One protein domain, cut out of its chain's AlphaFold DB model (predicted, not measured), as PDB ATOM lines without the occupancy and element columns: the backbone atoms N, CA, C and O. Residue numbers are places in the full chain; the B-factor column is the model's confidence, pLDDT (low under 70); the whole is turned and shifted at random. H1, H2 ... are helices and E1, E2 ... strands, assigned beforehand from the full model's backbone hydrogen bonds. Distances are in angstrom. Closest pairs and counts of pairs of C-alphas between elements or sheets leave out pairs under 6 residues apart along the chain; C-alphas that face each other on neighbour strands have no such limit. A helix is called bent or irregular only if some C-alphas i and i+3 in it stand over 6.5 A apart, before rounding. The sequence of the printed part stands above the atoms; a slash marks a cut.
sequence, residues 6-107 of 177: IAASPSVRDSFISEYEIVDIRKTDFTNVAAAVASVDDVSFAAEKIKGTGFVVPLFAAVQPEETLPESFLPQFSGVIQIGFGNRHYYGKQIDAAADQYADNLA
ATOM      1  N   ILE A   6     -52.744 -20.743  -2.094       98.38
ATOM      2  CA  ILE A   6     -51.292 -20.903  -2.214       98.38
ATOM      3  C   ILE A   6     -50.982 -21.622  -3.520       98.38
ATOM      4  O   ILE A   6     -51.565 -22.662  -3.821       98.38
ATOM      5  N   ALA A   7     -50.046 -21.085  -4.294       98.44
ATOM      6  CA  ALA A   7     -49.514 -21.759  -5.470       98.44
ATOM      7  C   ALA A   7     -48.292 -22.590  -5.067       98.44
ATOM      8  O   ALA A   7     -47.363 -22.050  -4.479       98.44
ATOM      9  N   ALA A   8     -48.255 -23.884  -5.373       98.31
ATOM     10  CA  ALA A   8     -47.115 -24.732  -5.038       98.31
ATOM     11  C   ALA A   8     -46.682 -25.621  -6.204       98.31
ATOM     12  O   ALA A   8     -47.519 -26.090  -6.984       98.31
ATOM     13  N   SER A   9     -45.379 -25.889  -6.304       97.88
ATOM     14  CA  SER A   9     -44.870 -26.947  -7.177       97.88
ATOM     15  C   SER A   9     -45.470 -28.292  -6.762       97.88
ATOM     16  O   SER A   9     -45.481 -28.606  -5.565       97.88
ATOM     17  N   PRO A  10     -45.939 -29.131  -7.706       96.81
ATOM     18  CA  PRO A  10     -46.514 -30.432  -7.368       96.81
ATOM     19  C   PRO A  10     -45.587 -31.305  -6.509       96.81
ATOM     20  O   PRO A  10     -46.064 -32.006  -5.622       96.81
ATOM     21  N   SER A  11     -44.272 -31.208  -6.725       94.69
ATOM     22  CA  SER A  11     -43.229 -31.944  -5.995       94.69
ATOM     23  C   SER A  11     -43.100 -31.559  -4.517       94.69
ATOM     24  O   SER A  11     -42.635 -32.371  -3.722       94.69
ATOM     25  N   VAL A  12     -43.517 -30.351  -4.127       94.44
ATOM     26  CA  VAL A  12     -43.341 -29.825  -2.755       94.44
ATOM     27  C   VAL A  12     -44.664 -29.537  -2.059       94.44
ATOM     28  O   VAL A  12     -44.670 -29.099  -0.911       94.44
ATOM     29  N   ARG A  13     -45.796 -29.819  -2.707       93.75
ATOM     30  CA  ARG A  13     -47.137 -29.621  -2.146       93.75
ATOM     31  C   ARG A  13     -47.305 -30.267  -0.769       93.75
ATOM     32  O   ARG A  13     -47.854 -29.651   0.137       93.75
ATOM     33  N   ASP A  14     -46.786 -31.480  -0.599       92.25
ATOM     34  CA  ASP A  14     -46.885 -32.232   0.653       92.25
ATOM     35  C   ASP A  14     -45.753 -31.915   1.642       92.25
ATOM     36  O   ASP A  14     -45.589 -32.605   2.644       92.25
ATOM     37  N   SER A  15     -44.956 -30.872   1.406       92.12
ATOM     38  CA  SER A  15     -43.863 -30.473   2.305       92.12
ATOM     39  C   SER A  15     -44.277 -29.479   3.395       92.12
ATOM     40  O   SER A  15     -43.538 -29.267   4.355       92.12
ATOM     41  N   PHE A  16     -45.484 -28.924   3.303       95.12
ATOM     42  CA  PHE A  16     -46.070 -28.031   4.299       95.12
ATOM     43  C   PHE A  16     -47.557 -28.353   4.498       95.12
ATOM     44  O   PHE A  16     -48.109 -29.242   3.840       95.12
ATOM     45  N   ILE A  17     -48.179 -27.718   5.489       95.06
ATOM     46  CA  ILE A  17     -49.614 -27.832   5.783       95.06
ATOM     47  C   ILE A  17     -50.161 -26.417   5.918       95.06
ATOM     48  O   ILE A  17     -49.645 -25.659   6.726       95.06
ATOM     49  N   SER A  18     -51.187 -26.075   5.151       95.50
ATOM     50  CA  SER A  18     -51.749 -24.725   5.109       95.50
ATOM     51  C   SER A  18     -53.262 -24.747   5.301       95.50
ATOM     52  O   SER A  18     -53.926 -25.724   4.945       95.50
ATOM     53  N   GLU A  19     -53.807 -23.660   5.843       95.19
ATOM     54  CA  GLU A  19     -55.247 -23.382   5.865       95.19
ATOM     55  C   GLU A  19     -55.798 -22.910   4.507       95.19
ATOM     56  O   GLU A  19     -57.015 -22.872   4.303       95.19
ATOM     57  N   TYR A  20     -54.920 -22.513   3.585       96.50
ATOM     58  CA  TYR A  20     -55.267 -22.095   2.233       96.50
ATOM     59  C   TYR A  20     -55.438 -23.298   1.301       96.50
ATOM     60  O   TYR A  20     -54.749 -24.313   1.403       96.50
ATOM     61  N   GLU A  21     -56.330 -23.158   0.320       96.88
ATOM     62  CA  GLU A  21     -56.387 -24.097  -0.800       96.88
ATOM     63  C   GLU A  21     -55.069 -24.035  -1.592       96.88
ATOM     64  O   GLU A  21     -54.592 -22.946  -1.918       96.88
ATOM     65  N   ILE A  22     -54.494 -25.198  -1.921       97.50
ATOM     66  CA  ILE A  22     -53.240 -25.290  -2.681       97.50
ATOM     67  C   ILE A  22     -53.525 -25.628  -4.147       97.50
ATOM     68  O   ILE A  22     -54.145 -26.654  -4.448       97.50
ATOM     69  N   VAL A  23     -53.006 -24.798  -5.052       97.81
ATOM     70  CA  VAL A  23     -53.073 -24.957  -6.512       97.81
ATOM     71  C   VAL A  23     -51.685 -25.150  -7.120       97.81
ATOM     72  O   VAL A  23     -50.672 -24.831  -6.507       97.81
ATOM     73  N   ASP A  24     -51.637 -25.684  -8.337       98.00
ATOM     74  CA  ASP A  24     -50.393 -25.895  -9.082       98.00
ATOM     75  C   ASP A  24     -49.803 -24.553  -9.551       98.00
ATOM     76  O   ASP A  24     -50.467 -23.780 -10.249       98.00
ATOM     77  N   ILE A  25     -48.543 -24.296  -9.190       97.75
ATOM     78  CA  ILE A  25     -47.816 -23.059  -9.510       97.75
ATOM     79  C   ILE A  25     -47.667 -22.797 -11.012       97.75
ATOM     80  O   ILE A  25     -47.576 -21.644 -11.433       97.75
ATOM     81  N   ARG A  26     -47.696 -23.840 -11.848       96.88
ATOM     82  CA  ARG A  26     -47.630 -23.707 -13.311       96.88
ATOM     83  C   ARG A  26     -48.995 -23.440 -13.946       96.88
ATOM     84  O   ARG A  26     -49.050 -23.009 -15.097       96.88
ATOM     85  N   LYS A  27     -50.093 -23.662 -13.216       96.81
ATOM     86  CA  LYS A  27     -51.483 -23.551 -13.701       96.81
ATOM     87  C   LYS A  27     -52.243 -22.403 -13.035       96.81
ATOM     88  O   LYS A  27     -53.432 -22.522 -12.751       96.81
ATOM     89  N   THR A  28     -51.555 -21.293 -12.790       96.81
ATOM     90  CA  THR A  28     -52.135 -20.075 -12.220       96.81
ATOM     91  C   THR A  28     -51.618 -18.828 -12.940       96.81
ATOM     92  O   THR A  28     -50.537 -18.825 -13.543       96.81
ATOM     93  N   ASP A  29     -52.421 -17.770 -12.903       96.62
ATOM     94  CA  ASP A  29     -52.069 -16.412 -13.320       96.62
ATOM     95  C   ASP A  29     -51.679 -15.515 -12.128       96.62
ATOM     96  O   ASP A  29     -51.403 -14.335 -12.314       96.62
ATOM     97  N   PHE A  30     -51.625 -16.091 -10.919       97.31
ATOM     98  CA  PHE A  30     -51.304 -15.443  -9.644       97.31
ATOM     99  C   PHE A  30     -52.313 -14.393  -9.150       97.31
ATOM    100  O   PHE A  30     -52.100 -13.813  -8.090       97.31
ATOM    101  N   THR A  31     -53.452 -14.198  -9.823       96.12
ATOM    102  CA  THR A  31     -54.456 -13.185  -9.429       96.12
ATOM    103  C   THR A  31     -55.225 -13.536  -8.154       96.12
ATOM    104  O   THR A  31     -55.738 -12.656  -7.467       96.12
ATOM    105  N   ASN A  32     -55.298 -14.823  -7.811       96.56
ATOM    106  CA  ASN A  32     -55.942 -15.335  -6.603       96.56
ATOM    107  C   ASN A  32     -54.956 -16.061  -5.673       96.56
ATOM    108  O   ASN A  32     -55.364 -16.912  -4.882       96.56
ATOM    109  N   VAL A  33     -53.665 -15.741  -5.770       98.06
ATOM    110  CA  VAL A  33     -52.593 -16.384  -5.004       98.06
ATOM    111  C   VAL A  33     -52.065 -15.417  -3.947       98.06
ATOM    112  O   VAL A  33     -51.659 -14.307  -4.269       98.06
ATOM    113  N   ALA A  34     -52.062 -15.844  -2.684       97.75
ATOM    114  CA  ALA A  34     -51.555 -15.064  -1.555       97.75
ATOM    115  C   ALA A  34     -50.098 -15.381  -1.191       97.75
ATOM    116  O   ALA A  34     -49.444 -14.565  -0.555       97.75
ATOM    117  N   ALA A  35     -49.591 -16.552  -1.582       98.25
ATOM    118  CA  ALA A  35     -48.184 -16.927  -1.474       98.25
ATOM    119  C   ALA A  35     -47.861 -18.049  -2.473       98.25
ATOM    120  O   ALA A  35     -48.744 -18.814  -2.876       98.25
ATOM    121  N   ALA A  36     -46.593 -18.165  -2.856       98.25
ATOM    122  CA  ALA A  36     -46.096 -19.188  -3.762       98.25
ATOM    123  C   ALA A  36     -44.966 -20.006  -3.114       98.25
ATOM    124  O   ALA A  36     -44.116 -19.446  -2.432       98.25
ATOM    125  N   VAL A  37     -44.938 -21.319  -3.343       97.94
ATOM    126  CA  VAL A  37     -43.911 -22.247  -2.842       97.94
ATOM    127  C   VAL A  37     -43.363 -23.060  -4.011       97.94
ATOM    128  O   VAL A  37     -44.026 -23.969  -4.512       97.94
ATOM    129  N   ALA A  38     -42.158 -22.740  -4.469       96.88
ATOM    130  CA  ALA A  38     -41.548 -23.382  -5.629       96.88
ATOM    131  C   ALA A  38     -40.465 -24.387  -5.214       96.88
ATOM    132  O   ALA A  38     -39.677 -24.106  -4.312       96.88
ATOM    133  N   SER A  39     -40.390 -25.534  -5.891       95.56
ATOM    134  CA  SER A  39     -39.178 -26.365  -5.870       95.56
ATOM    135  C   SER A  39     -38.035 -25.654  -6.589       95.56
ATOM    136  O   SER A  39     -38.273 -24.731  -7.368       95.56
ATOM    137  N   VAL A  40     -36.802 -26.126  -6.405       93.00
ATOM    138  CA  VAL A  40     -35.629 -25.593  -7.119       93.00
ATOM    139  C   VAL A  40     -35.818 -25.610  -8.640       93.00
ATOM    140  O   VAL A  40     -35.537 -24.608  -9.291       93.00
ATOM    141  N   ASP A  41     -36.416 -26.667  -9.195       93.31
ATOM    142  CA  ASP A  41     -36.719 -26.757 -10.635       93.31
ATOM    143  C   ASP A  41     -37.729 -25.710 -11.143       93.31
ATOM    144  O   ASP A  41     -37.717 -25.336 -12.315       93.31
ATOM    145  N   ASP A  42     -38.636 -25.254 -10.278       95.38
ATOM    146  CA  ASP A  42     -39.723 -24.334 -10.634       95.38
ATOM    147  C   ASP A  42     -39.440 -22.893 -10.226       95.38
ATOM    148  O   ASP A  42     -40.182 -21.981 -10.600       95.38
ATOM    149  N   VAL A  43     -38.382 -22.669  -9.452       93.25
ATOM    150  CA  VAL A  43     -38.155 -21.398  -8.776       93.25
ATOM    151  C   VAL A  43     -37.921 -20.258  -9.760       93.25
ATOM    152  O   VAL A  43     -38.475 -19.174  -9.590       93.25
ATOM    153  N   SER A  44     -37.174 -20.516 -10.838       92.75
ATOM    154  CA  SER A  44     -36.922 -19.527 -11.887       92.75
ATOM    155  C   SER A  44     -38.201 -19.185 -12.645       92.75
ATOM    156  O   SER A  44     -38.500 -18.011 -12.841       92.75
ATOM    157  N   PHE A  45     -39.002 -20.200 -12.988       94.50
ATOM    158  CA  PHE A  45     -40.296 -20.004 -13.641       94.50
ATOM    159  C   PHE A  45     -41.248 -19.173 -12.769       94.50
ATOM    160  O   PHE A  45     -41.852 -18.214 -13.249       94.50
ATOM    161  N   ALA A  46     -41.378 -19.527 -11.488       95.38
ATOM    162  CA  ALA A  46     -42.262 -18.837 -10.557       95.38
ATOM    163  C   ALA A  46     -41.845 -17.375 -10.372       95.38
ATOM    164  O   ALA A  46     -42.683 -16.480 -10.466       95.38
ATOM    165  N   ALA A  47     -40.550 -17.133 -10.165       94.19
ATOM    166  CA  ALA A  47     -40.010 -15.799  -9.960       94.19
ATOM    167  C   ALA A  47     -40.193 -14.901 -11.194       94.19
ATOM    168  O   ALA A  47     -40.699 -13.784 -11.075       94.19
ATOM    169  N   GLU A  48     -39.864 -15.395 -12.393       94.31
ATOM    170  CA  GLU A  48     -40.073 -14.651 -13.641       94.31
ATOM    171  C   GLU A  48     -41.552 -14.364 -13.891       94.31
ATOM    172  O   GLU A  48     -41.912 -13.242 -14.261       94.31
ATOM    173  N   LYS A  49     -42.426 -15.348 -13.651       96.12
ATOM    174  CA  LYS A  49     -43.858 -15.178 -13.883       96.12
ATOM    175  C   LYS A  49     -44.483 -14.183 -12.913       96.12
ATOM    176  O   LYS A  49     -45.182 -13.285 -13.374       96.12
ATOM    177  N   ILE A  50     -44.195 -14.283 -11.612       95.81
ATOM    178  CA  ILE A  50     -44.664 -13.316 -10.603       95.81
ATOM    179  C   ILE A  50     -44.149 -11.919 -10.949       95.81
ATOM    180  O   ILE A  50     -44.940 -10.981 -11.019       95.81
ATOM    181  N   LYS A  51     -42.861 -11.775 -11.275       94.00
ATOM    182  CA  LYS A  51     -42.296 -10.487 -11.692       94.00
ATOM    183  C   LYS A  51     -43.024  -9.903 -12.908       94.00
ATOM    184  O   LYS A  51     -43.301  -8.708 -12.930       94.00
ATOM    185  N   GLY A  52     -43.374 -10.739 -13.886       96.06
ATOM    186  CA  GLY A  52     -44.142 -10.341 -15.066       96.06
ATOM    187  C   GLY A  52     -45.563  -9.852 -14.762       96.06
ATOM    188  O   GLY A  52     -46.102  -9.065 -15.536       96.06
ATOM    189  N   THR A  53     -46.160 -10.264 -13.640       96.25
ATOM    190  CA  THR A  53     -47.475  -9.755 -13.202       96.25
ATOM    191  C   THR A  53     -47.409  -8.367 -12.562       96.25
ATOM    192  O   THR A  53     -48.422  -7.677 -12.492       96.25
ATOM    193  N   GLY A  54     -46.237  -7.956 -12.064       94.56
ATOM    194  CA  GLY A  54     -46.093  -6.768 -11.219       94.56
ATOM    195  C   GLY A  54     -46.636  -6.938  -9.793       94.56
ATOM    196  O   GLY A  54     -46.585  -5.991  -9.011       94.56
ATOM    197  N   PHE A  55     -47.142  -8.120  -9.430       94.88
ATOM    198  CA  PHE A  55     -47.599  -8.409  -8.074       94.88
ATOM    199  C   PHE A  55     -46.422  -8.695  -7.139       94.88
ATOM    200  O   PHE A  55     -45.399  -9.250  -7.534       94.88
ATOM    201  N   VAL A  56     -46.611  -8.381  -5.860       94.00
ATOM    202  CA  VAL A  56     -45.645  -8.649  -4.782       94.00
ATOM    203  C   VAL A  56     -46.004  -9.919  -4.002       94.00
ATOM    204  O   VAL A  56     -45.943  -9.939  -2.776       94.00
ATOM    205  N   VAL A  57     -46.434 -10.969  -4.713       97.12
ATOM    206  CA  VAL A  57     -46.788 -12.260  -4.098       97.12
ATOM    207  C   VAL A  57     -45.548 -12.832  -3.391       97.12
ATOM    208  O   VAL A  57     -44.528 -13.031  -4.056       97.12
ATOM    209  N   PRO A  58     -45.617 -13.133  -2.080       97.44
ATOM    210  CA  PRO A  58     -44.526 -13.765  -1.350       97.44
ATOM    211  C   PRO A  58     -44.115 -15.093  -1.987       97.44
ATOM    212  O   PRO A  58     -44.949 -15.987  -2.150       97.44
ATOM    213  N   LEU A  59     -42.834 -15.238  -2.326       97.44
ATOM    214  CA  LEU A  59     -42.286 -16.455  -2.927       97.44
ATOM    215  C   LEU A  59     -41.362 -17.167  -1.937       97.44
ATOM    216  O   LEU A  59     -40.396 -16.589  -1.440       97.44
ATOM    217  N   PHE A  60     -41.648 -18.438  -1.684       97.12
ATOM    218  CA  PHE A  60     -40.837 -19.339  -0.883       97.12
ATOM    219  C   PHE A  60     -40.156 -20.360  -1.784       97.12
ATOM    220  O   PHE A  60     -40.794 -20.937  -2.668       97.12
ATOM    221  N   ALA A  61     -38.881 -20.626  -1.527       95.38
ATOM    222  CA  ALA A  61     -38.170 -21.714  -2.182       95.38
ATOM    223  C   ALA A  61     -38.105 -22.938  -1.261       95.38
ATOM    224  O   ALA A  61     -37.710 -22.830  -0.100       95.38
ATOM    225  N   ALA A  62     -38.508 -24.095  -1.772       94.50
ATOM    226  CA  ALA A  62     -38.456 -25.372  -1.081       94.50
ATOM    227  C   ALA A  62     -37.216 -26.147  -1.533       94.50
ATOM    228  O   ALA A  62     -37.105 -26.498  -2.708       94.50
ATOM    229  N   VAL A  63     -36.307 -26.403  -0.592       93.25
ATOM    230  CA  VAL A  63     -35.011 -27.048  -0.845       93.25
ATOM    231  C   VAL A  63     -34.892 -28.357  -0.079       93.25
ATOM    232  O   VAL A  63     -35.229 -28.434   1.109       93.25
ATOM    233  N   GLN A  64     -34.417 -29.401  -0.750       90.31
ATOM    234  CA  GLN A  64     -34.006 -30.645  -0.107       90.31
ATOM    235  C   GLN A  64     -32.728 -30.451   0.722       90.31
ATOM    236  O   GLN A  64     -32.005 -29.466   0.546       90.31
ATOM    237  N   PRO A  65     -32.418 -31.380   1.646       82.69
ATOM    238  CA  PRO A  65     -31.109 -31.399   2.286       82.69
ATOM    239  C   PRO A  65     -30.016 -31.455   1.208       82.69
ATOM    240  O   PRO A  65     -30.134 -32.237   0.271       82.69
ATOM    241  N   GLU A  66     -28.983 -30.618   1.341       84.44
ATOM    242  CA  GLU A  66     -27.849 -30.497   0.397       84.44
ATOM    243  C   GLU A  66     -28.171 -29.871  -0.973       84.44
ATOM    244  O   GLU A  66     -27.263 -29.615  -1.764       84.44
ATOM    245  N   GLU A  67     -29.435 -29.544  -1.242       87.38
ATOM    246  CA  GLU A  67     -29.821 -28.810  -2.441       87.38
ATOM    247  C   GLU A  67     -29.482 -27.322  -2.285       87.38
ATOM    248  O   GLU A  67     -29.710 -26.713  -1.236       87.38
ATOM    249  N   THR A  68     -28.914 -26.723  -3.332       84.12
ATOM    250  CA  THR A  68     -28.473 -25.324  -3.306       84.12
ATOM    251  C   THR A  68     -29.278 -24.484  -4.281       84.12
ATOM    252  O   THR A  68     -29.613 -24.915  -5.384       84.12
ATOM    253  N   LEU A  69     -29.581 -23.256  -3.866       84.62
ATOM    254  CA  LEU A  69     -30.170 -22.236  -4.721       84.62
ATOM    255  C   LEU A  69     -29.089 -21.229  -5.115       84.62
ATOM    256  O   LEU A  69     -28.313 -20.817  -4.248       84.62
ATOM    257  N   PRO A  70     -29.041 -20.781  -6.380       80.00
ATOM    258  CA  PRO A  70     -28.129 -19.716  -6.769       80.00
ATOM    259  C   PRO A  70     -28.423 -18.434  -5.977       80.00
ATOM    260  O   PRO A  70     -29.577 -18.007  -5.880       80.00
ATOM    261  N   GLU A  71     -27.378 -17.782  -5.456       81.31
ATOM    262  CA  GLU A  71     -27.504 -16.564  -4.635       81.31
ATOM    263  C   GLU A  71     -28.268 -15.434  -5.345       81.31
ATOM    264  O   GLU A  71     -28.937 -14.625  -4.704       81.31
ATOM    265  N   SER A  72     -28.241 -15.420  -6.680       81.06
ATOM    266  CA  SER A  72     -28.977 -14.471  -7.521       81.06
ATOM    267  C   SER A  72     -30.492 -14.477  -7.294       81.06
ATOM    268  O   SER A  72     -31.167 -13.505  -7.638       81.06
ATOM    269  N   PHE A  73     -31.052 -15.554  -6.738       77.62
ATOM    270  CA  PHE A  73     -32.480 -15.644  -6.448       77.62
ATOM    271  C   PHE A  73     -32.862 -15.154  -5.048       77.62
ATOM    272  O   PHE A  73     -34.025 -14.822  -4.837       77.62
ATOM    273  N   LEU A  74     -31.914 -15.033  -4.110       78.94
ATOM    274  CA  LEU A  74     -32.199 -14.661  -2.717       78.94
ATOM    275  C   LEU A  74     -33.017 -13.364  -2.556       78.94
ATOM    276  O   LEU A  74     -33.937 -13.369  -1.742       78.94
ATOM    277  N   PRO A  75     -32.786 -12.286  -3.336       84.69
ATOM    278  CA  PRO A  75     -33.578 -11.058  -3.212       84.69
ATOM    279  C   PRO A  75     -35.052 -11.210  -3.609       84.69
ATOM    280  O   PRO A  75     -35.855 -10.323  -3.334       84.69
ATOM    281  N   GLN A  76     -35.402 -12.293  -4.305       81.31
ATOM    282  CA  GLN A  76     -36.744 -12.543  -4.835       81.31
ATOM    283  C   GLN A  76     -37.594 -13.380  -3.870       81.31
ATOM    284  O   GLN A  76     -38.788 -13.554  -4.112       81.31
ATOM    285  N   PHE A  77     -37.001 -13.896  -2.788       88.38
ATOM    286  CA  PHE A  77     -37.686 -14.768  -1.843       88.38
ATOM    287  C   PHE A  77     -38.095 -14.047  -0.569       88.38
ATOM    288  O   PHE A  77     -37.330 -13.305   0.040       88.38
ATOM    289  N   SER A  78     -39.300 -14.366  -0.114       92.50
ATOM    290  CA  SER A  78     -39.778 -14.045   1.230       92.50
ATOM    291  C   SER A  78     -39.284 -15.057   2.268       92.50
ATOM    292  O   SER A  78     -39.286 -14.761   3.460       92.50
ATOM    293  N   GLY A  79     -38.841 -16.241   1.832       91.50
ATOM    294  CA  GLY A  79     -38.242 -17.246   2.704       91.50
ATOM    295  C   GLY A  79     -37.767 -18.495   1.965       91.50
ATOM    296  O   GLY A  79     -38.073 -18.713   0.794       91.50
ATOM    297  N   VAL A  80     -37.029 -19.341   2.679       91.81
ATOM    298  CA  VAL A  80     -36.605 -20.670   2.218       91.81
ATOM    299  C   VAL A  80     -37.119 -21.699   3.216       91.81
ATOM    300  O   VAL A  80     -36.967 -21.518   4.427       91.81
ATOM    301  N   ILE A  81     -37.736 -22.771   2.719       91.94
ATOM    302  CA  ILE A  81     -38.212 -23.890   3.531       91.94
ATOM    303  C   ILE A  81     -37.386 -25.133   3.215       91.94
ATOM    304  O   ILE A  81     -37.151 -25.458   2.052       91.94
ATOM    305  N   GLN A  82     -36.943 -25.841   4.251       90.00
ATOM    306  CA  GLN A  82     -36.171 -27.066   4.088       90.00
ATOM    307  C   GLN A  82     -37.090 -28.280   4.200       90.00
ATOM    308  O   GLN A  82     -37.711 -28.521   5.237       90.00
ATOM    309  N   ILE A  83     -37.180 -29.070   3.137       87.38
ATOM    310  CA  ILE A  83     -38.066 -30.234   3.092       87.38
ATOM    311  C   ILE A  83     -37.348 -31.488   3.624       87.38
ATOM    312  O   ILE A  83     -36.125 -31.574   3.599       87.38
ATOM    313  N   GLY A  84     -38.101 -32.458   4.158       79.06
ATOM    314  CA  GLY A  84     -37.563 -33.764   4.585       79.06
ATOM    315  C   GLY A  84     -37.314 -33.969   6.089       79.06
ATOM    316  O   GLY A  84     -37.171 -35.110   6.512       79.06
ATOM    317  N   PHE A  85     -37.361 -32.925   6.925       78.62
ATOM    318  CA  PHE A  85     -37.097 -33.031   8.379       78.62
ATOM    319  C   PHE A  85     -38.344 -32.953   9.283       78.62
ATOM    320  O   PHE A  85     -38.249 -32.625  10.460       78.62
ATOM    321  N   GLY A  86     -39.543 -33.223   8.756       79.19
ATOM    322  CA  GLY A  86     -40.772 -33.278   9.570       79.19
ATOM    323  C   GLY A  86     -41.361 -31.921  10.000       79.19
ATOM    324  O   GLY A  86     -42.366 -31.885  10.704       79.19
ATOM    325  N   ASN A  87     -40.827 -30.797   9.515       87.25
ATOM    326  CA  ASN A  87     -41.232 -29.436   9.912       87.25
ATOM    327  C   ASN A  87     -42.455 -28.870   9.154       87.25
ATOM    328  O   ASN A  87     -42.647 -27.656   9.081       87.25
ATOM    329  N   ARG A  88     -43.317 -29.733   8.601       92.88
ATOM    330  CA  ARG A  88     -44.415 -29.334   7.695       92.88
ATOM    331  C   ARG A  88     -45.383 -28.312   8.302       92.88
ATOM    332  O   ARG A  88     -45.780 -27.365   7.632       92.88
ATOM    333  N   HIS A  89     -45.753 -28.502   9.571       93.44
ATOM    334  CA  HIS A  89     -46.643 -27.584  10.292       93.44
ATOM    335  C   HIS A  89     -45.986 -26.225  10.555       93.44
ATOM    336  O   HIS A  89     -46.654 -25.198  10.519       93.44
ATOM    337  N   TYR A  90     -44.682 -26.218  10.843       93.19
ATOM    338  CA  TYR A  90     -43.939 -24.993  11.115       93.19
ATOM    339  C   TYR A  90     -43.834 -24.128   9.856       93.19
ATOM    340  O   TYR A  90     -44.229 -22.966   9.887       93.19
ATOM    341  N   TYR A  91     -43.400 -24.715   8.736       94.62
ATOM    342  CA  TYR A  91     -43.332 -23.998   7.460       94.62
ATOM    343  C   TYR A  91     -44.707 -23.566   6.966       94.62
ATOM    344  O   TYR A  91     -44.864 -22.440   6.511       94.62
ATOM    345  N   GLY A  92     -45.713 -24.418   7.154       95.88
ATOM    346  CA  GLY A  92     -47.111 -24.079   6.934       95.88
ATOM    347  C   GLY A  92     -47.531 -22.768   7.593       95.88
ATOM    348  O   GLY A  92     -47.998 -21.857   6.920       95.88
ATOM    349  N   LYS A  93     -47.261 -22.628   8.897       95.94
ATOM    350  CA  LYS A  93     -47.556 -21.399   9.650       95.94
ATOM    351  C   LYS A  93     -46.810 -20.174   9.121       95.94
ATOM    352  O   LYS A  93     -47.371 -19.087   9.134       95.94
ATOM    353  N   GLN A  94     -45.560 -20.326   8.684       96.31
ATOM    354  CA  GLN A  94     -44.787 -19.212   8.122       96.31
ATOM    355  C   GLN A  94     -45.358 -18.743   6.780       96.31
ATOM    356  O   GLN A  94     -45.482 -17.541   6.554       96.31
ATOM    357  N   ILE A  95     -45.734 -19.686   5.914       97.50
ATOM    358  CA  ILE A  95     -46.341 -19.387   4.616       97.50
ATOM    359  C   ILE A  95     -47.719 -18.748   4.821       97.50
ATOM    360  O   ILE A  95     -48.002 -17.721   4.211       97.50
ATOM    361  N   ASP A  96     -48.537 -19.295   5.723       97.31
ATOM    362  CA  ASP A  96     -49.865 -18.760   6.037       97.31
ATOM    363  C   ASP A  96     -49.785 -17.347   6.617       97.31
ATOM    364  O   ASP A  96     -50.567 -16.490   6.220       97.31
ATOM    365  N   ALA A  97     -48.809 -17.072   7.488       96.81
ATOM    366  CA  ALA A  97     -48.591 -15.733   8.029       96.81
ATOM    367  C   ALA A  97     -48.204 -14.720   6.936       96.81
ATOM    368  O   ALA A  97     -48.724 -13.604   6.922       96.81
ATOM    369  N   ALA A  98     -47.332 -15.104   5.998       97.19
ATOM    370  CA  ALA A  98     -46.979 -14.251   4.864       97.19
ATOM    371  C   ALA A  98     -48.169 -14.036   3.912       97.19
ATOM    372  O   ALA A  98     -48.383 -12.922   3.435       97.19
ATOM    373  N   ALA A  99     -48.964 -15.082   3.677       97.19
ATOM    374  CA  ALA A  99     -50.174 -15.019   2.868       97.19
ATOM    375  C   ALA A  99     -51.241 -14.111   3.499       97.19
ATOM    376  O   ALA A  99     -51.831 -13.289   2.798       97.19
ATOM    377  N   ASP A 100     -51.454 -14.206   4.814       94.81
ATOM    378  CA  ASP A 100     -52.372 -13.342   5.560       94.81
ATOM    379  C   ASP A 100     -51.915 -11.879   5.495       94.81
ATOM    380  O   ASP A 100     -52.705 -10.999   5.156       94.81
ATOM    381  N   GLN A 101     -50.620 -11.619   5.707       94.56
ATOM    382  CA  GLN A 101     -50.060 -10.274   5.593       94.56
ATOM    383  C   GLN A 101     -50.221  -9.698   4.180       94.56
ATOM    384  O   GLN A 101     -50.551  -8.523   4.027       94.56
ATOM    385  N   TYR A 102     -49.985 -10.492   3.136       95.31
ATOM    386  CA  TYR A 102     -50.221 -10.056   1.761       95.31
ATOM    387  C   TYR A 102     -51.707  -9.753   1.529       95.31
ATOM    388  O   TYR A 102     -52.047  -8.678   1.037       95.31
ATOM    389  N   ALA A 103     -52.597 -10.655   1.948       91.94
ATOM    390  CA  ALA A 103     -54.040 -10.520   1.779       91.94
ATOM    391  C   ALA A 103     -54.619  -9.283   2.486       91.94
ATOM    392  O   ALA A 103     -55.500  -8.618   1.936       91.94
ATOM    393  N   ASP A 104     -54.124  -8.964   3.683       87.44
ATOM    394  CA  ASP A 104     -54.549  -7.796   4.458       87.44
ATOM    395  C   ASP A 104     -54.080  -6.476   3.826       87.44
ATOM    396  O   ASP A 104     -54.763  -5.460   3.952       87.44
ATOM    397  N   ASN A 105     -52.972  -6.498   3.081       89.50
ATOM    398  CA  ASN A 105     -52.412  -5.323   2.409       89.50
ATOM    399  C   ASN A 105     -52.873  -5.151   0.951       89.50
ATOM    400  O   ASN A 105     -52.528  -4.156   0.319       89.50
ATOM    401  N   LEU A 106     -53.650  -6.091   0.399       91.56
ATOM    402  CA  LEU A 106     -54.161  -5.995  -0.974       91.56
ATOM    403  C   LEU A 106     -55.210  -4.898  -1.151       91.56
ATOM    404  O   LEU A 106     -55.344  -4.331  -2.235       91.56
ATOM    405  N   ALA A 107     -56.022  -4.664  -0.121       90.50
ATOM    406  CA  ALA A 107     -57.147  -3.756  -0.234       90.50
ATOM    407  C   ALA A 107     -56.654  -2.299  -0.201       90.50
ATOM    408  O   ALA A 107     -56.061  -1.893   0.801       90.50
TER     409      ALA A 107
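What this domain is: This is residues 6 to 107 of the 177 residues of the protein "Ornithine decarboxylase" of Bacillus stratosphericus (UniProt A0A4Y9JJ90). A strongly twisted sheet of five parallel strands makes the core, sandwiched between two helices that run along its strands: the long H3 covers one face and H1 the other. The short helix H2 sits near the E4 part of the sheet and only grazes it. The printed part has 102 residues with three named helices and five named strands, in the order E1, E2, E3, H1, E4, H2, E5, H3; across the sheet the order is E2, E1, E3, E4, E5. The class is mixed, helices and strands. The whole is compact, with a radius of gyration of the C-alphas of 12.4 A and spans of 38 by 28 by 23 A.

Where its parts are: The longest strand, E3, is residues 33 to 39, 16.7 A from first to last C-alpha. The other strands are E1, residues 6 to 8, beginning at C-alpha 6 (-51.292, -20.903, -2.214); E2, residues 21 to 24; E4, residues 59 to 63, 13.0 A long; and E5, residues 79 to 82. H1 is residues 40 to 53, 20.7 A, and H2 is residues 71 to 76. Both are irregular: C-alphas 41 and 44 are 7.3 A apart, and C-alphas 72 and 75 are 7.2 A apart. H3, residues 88 to 105, spans 25.9 A and ends at C-alpha 105 (-52.412, -5.323, 2.409).

How they stand to each other: E2 and E5 are the edge strands. Within hydrogen-bond range are N 37 and O 7 at 2.8 A between E1 and E3, N 8 and O 23 at 2.8 A between E2 and E1, N 60 and O 36 at 2.8 A between E3 and E4, and N 81 and O 61 at 2.8 A between E4 and E5. H3 and H1 lie on opposite faces, giving three layers, helices on both faces of a sheet. H3 lies over E3 and E4 at a height of 8.2 A over the sheet; the closest C-alphas of H3 and E3 are those of Ala 99 and Ala 34, 4.6 A apart. H1 also lies over E3 and E4, at a height of 9.1 A; its closest C-alphas to E3 are those of Ala 46 and Ala 38, 6.7 A apart. E3, H1, E4 and E4, H2, E5 are strand-helix-strand units, two parallel neighbour strands with a helix between, each with a right-handed crossover. H1 and H2 are close but not clearly touching, the closest C-alphas being those of Ala 47 and Gln 76, 6.9 A apart. H1 and H3 are apart. In H3 every O i to N i+4 pair is within hydrogen-bond range; H1 has 8 of 10, and H2 has 0 of 2, with 2 of 3 O i to N i+3 pairs within range.

The domain as a whole: The C-alphas farthest apart are those of Glu 66 and Ala 107, at 39.7 A. The printed part has no cut. The link from E1 to E2, residues 9 to 20, is long. The mean pLDDT of the printed part is 93.0, and no printed residue is under 70.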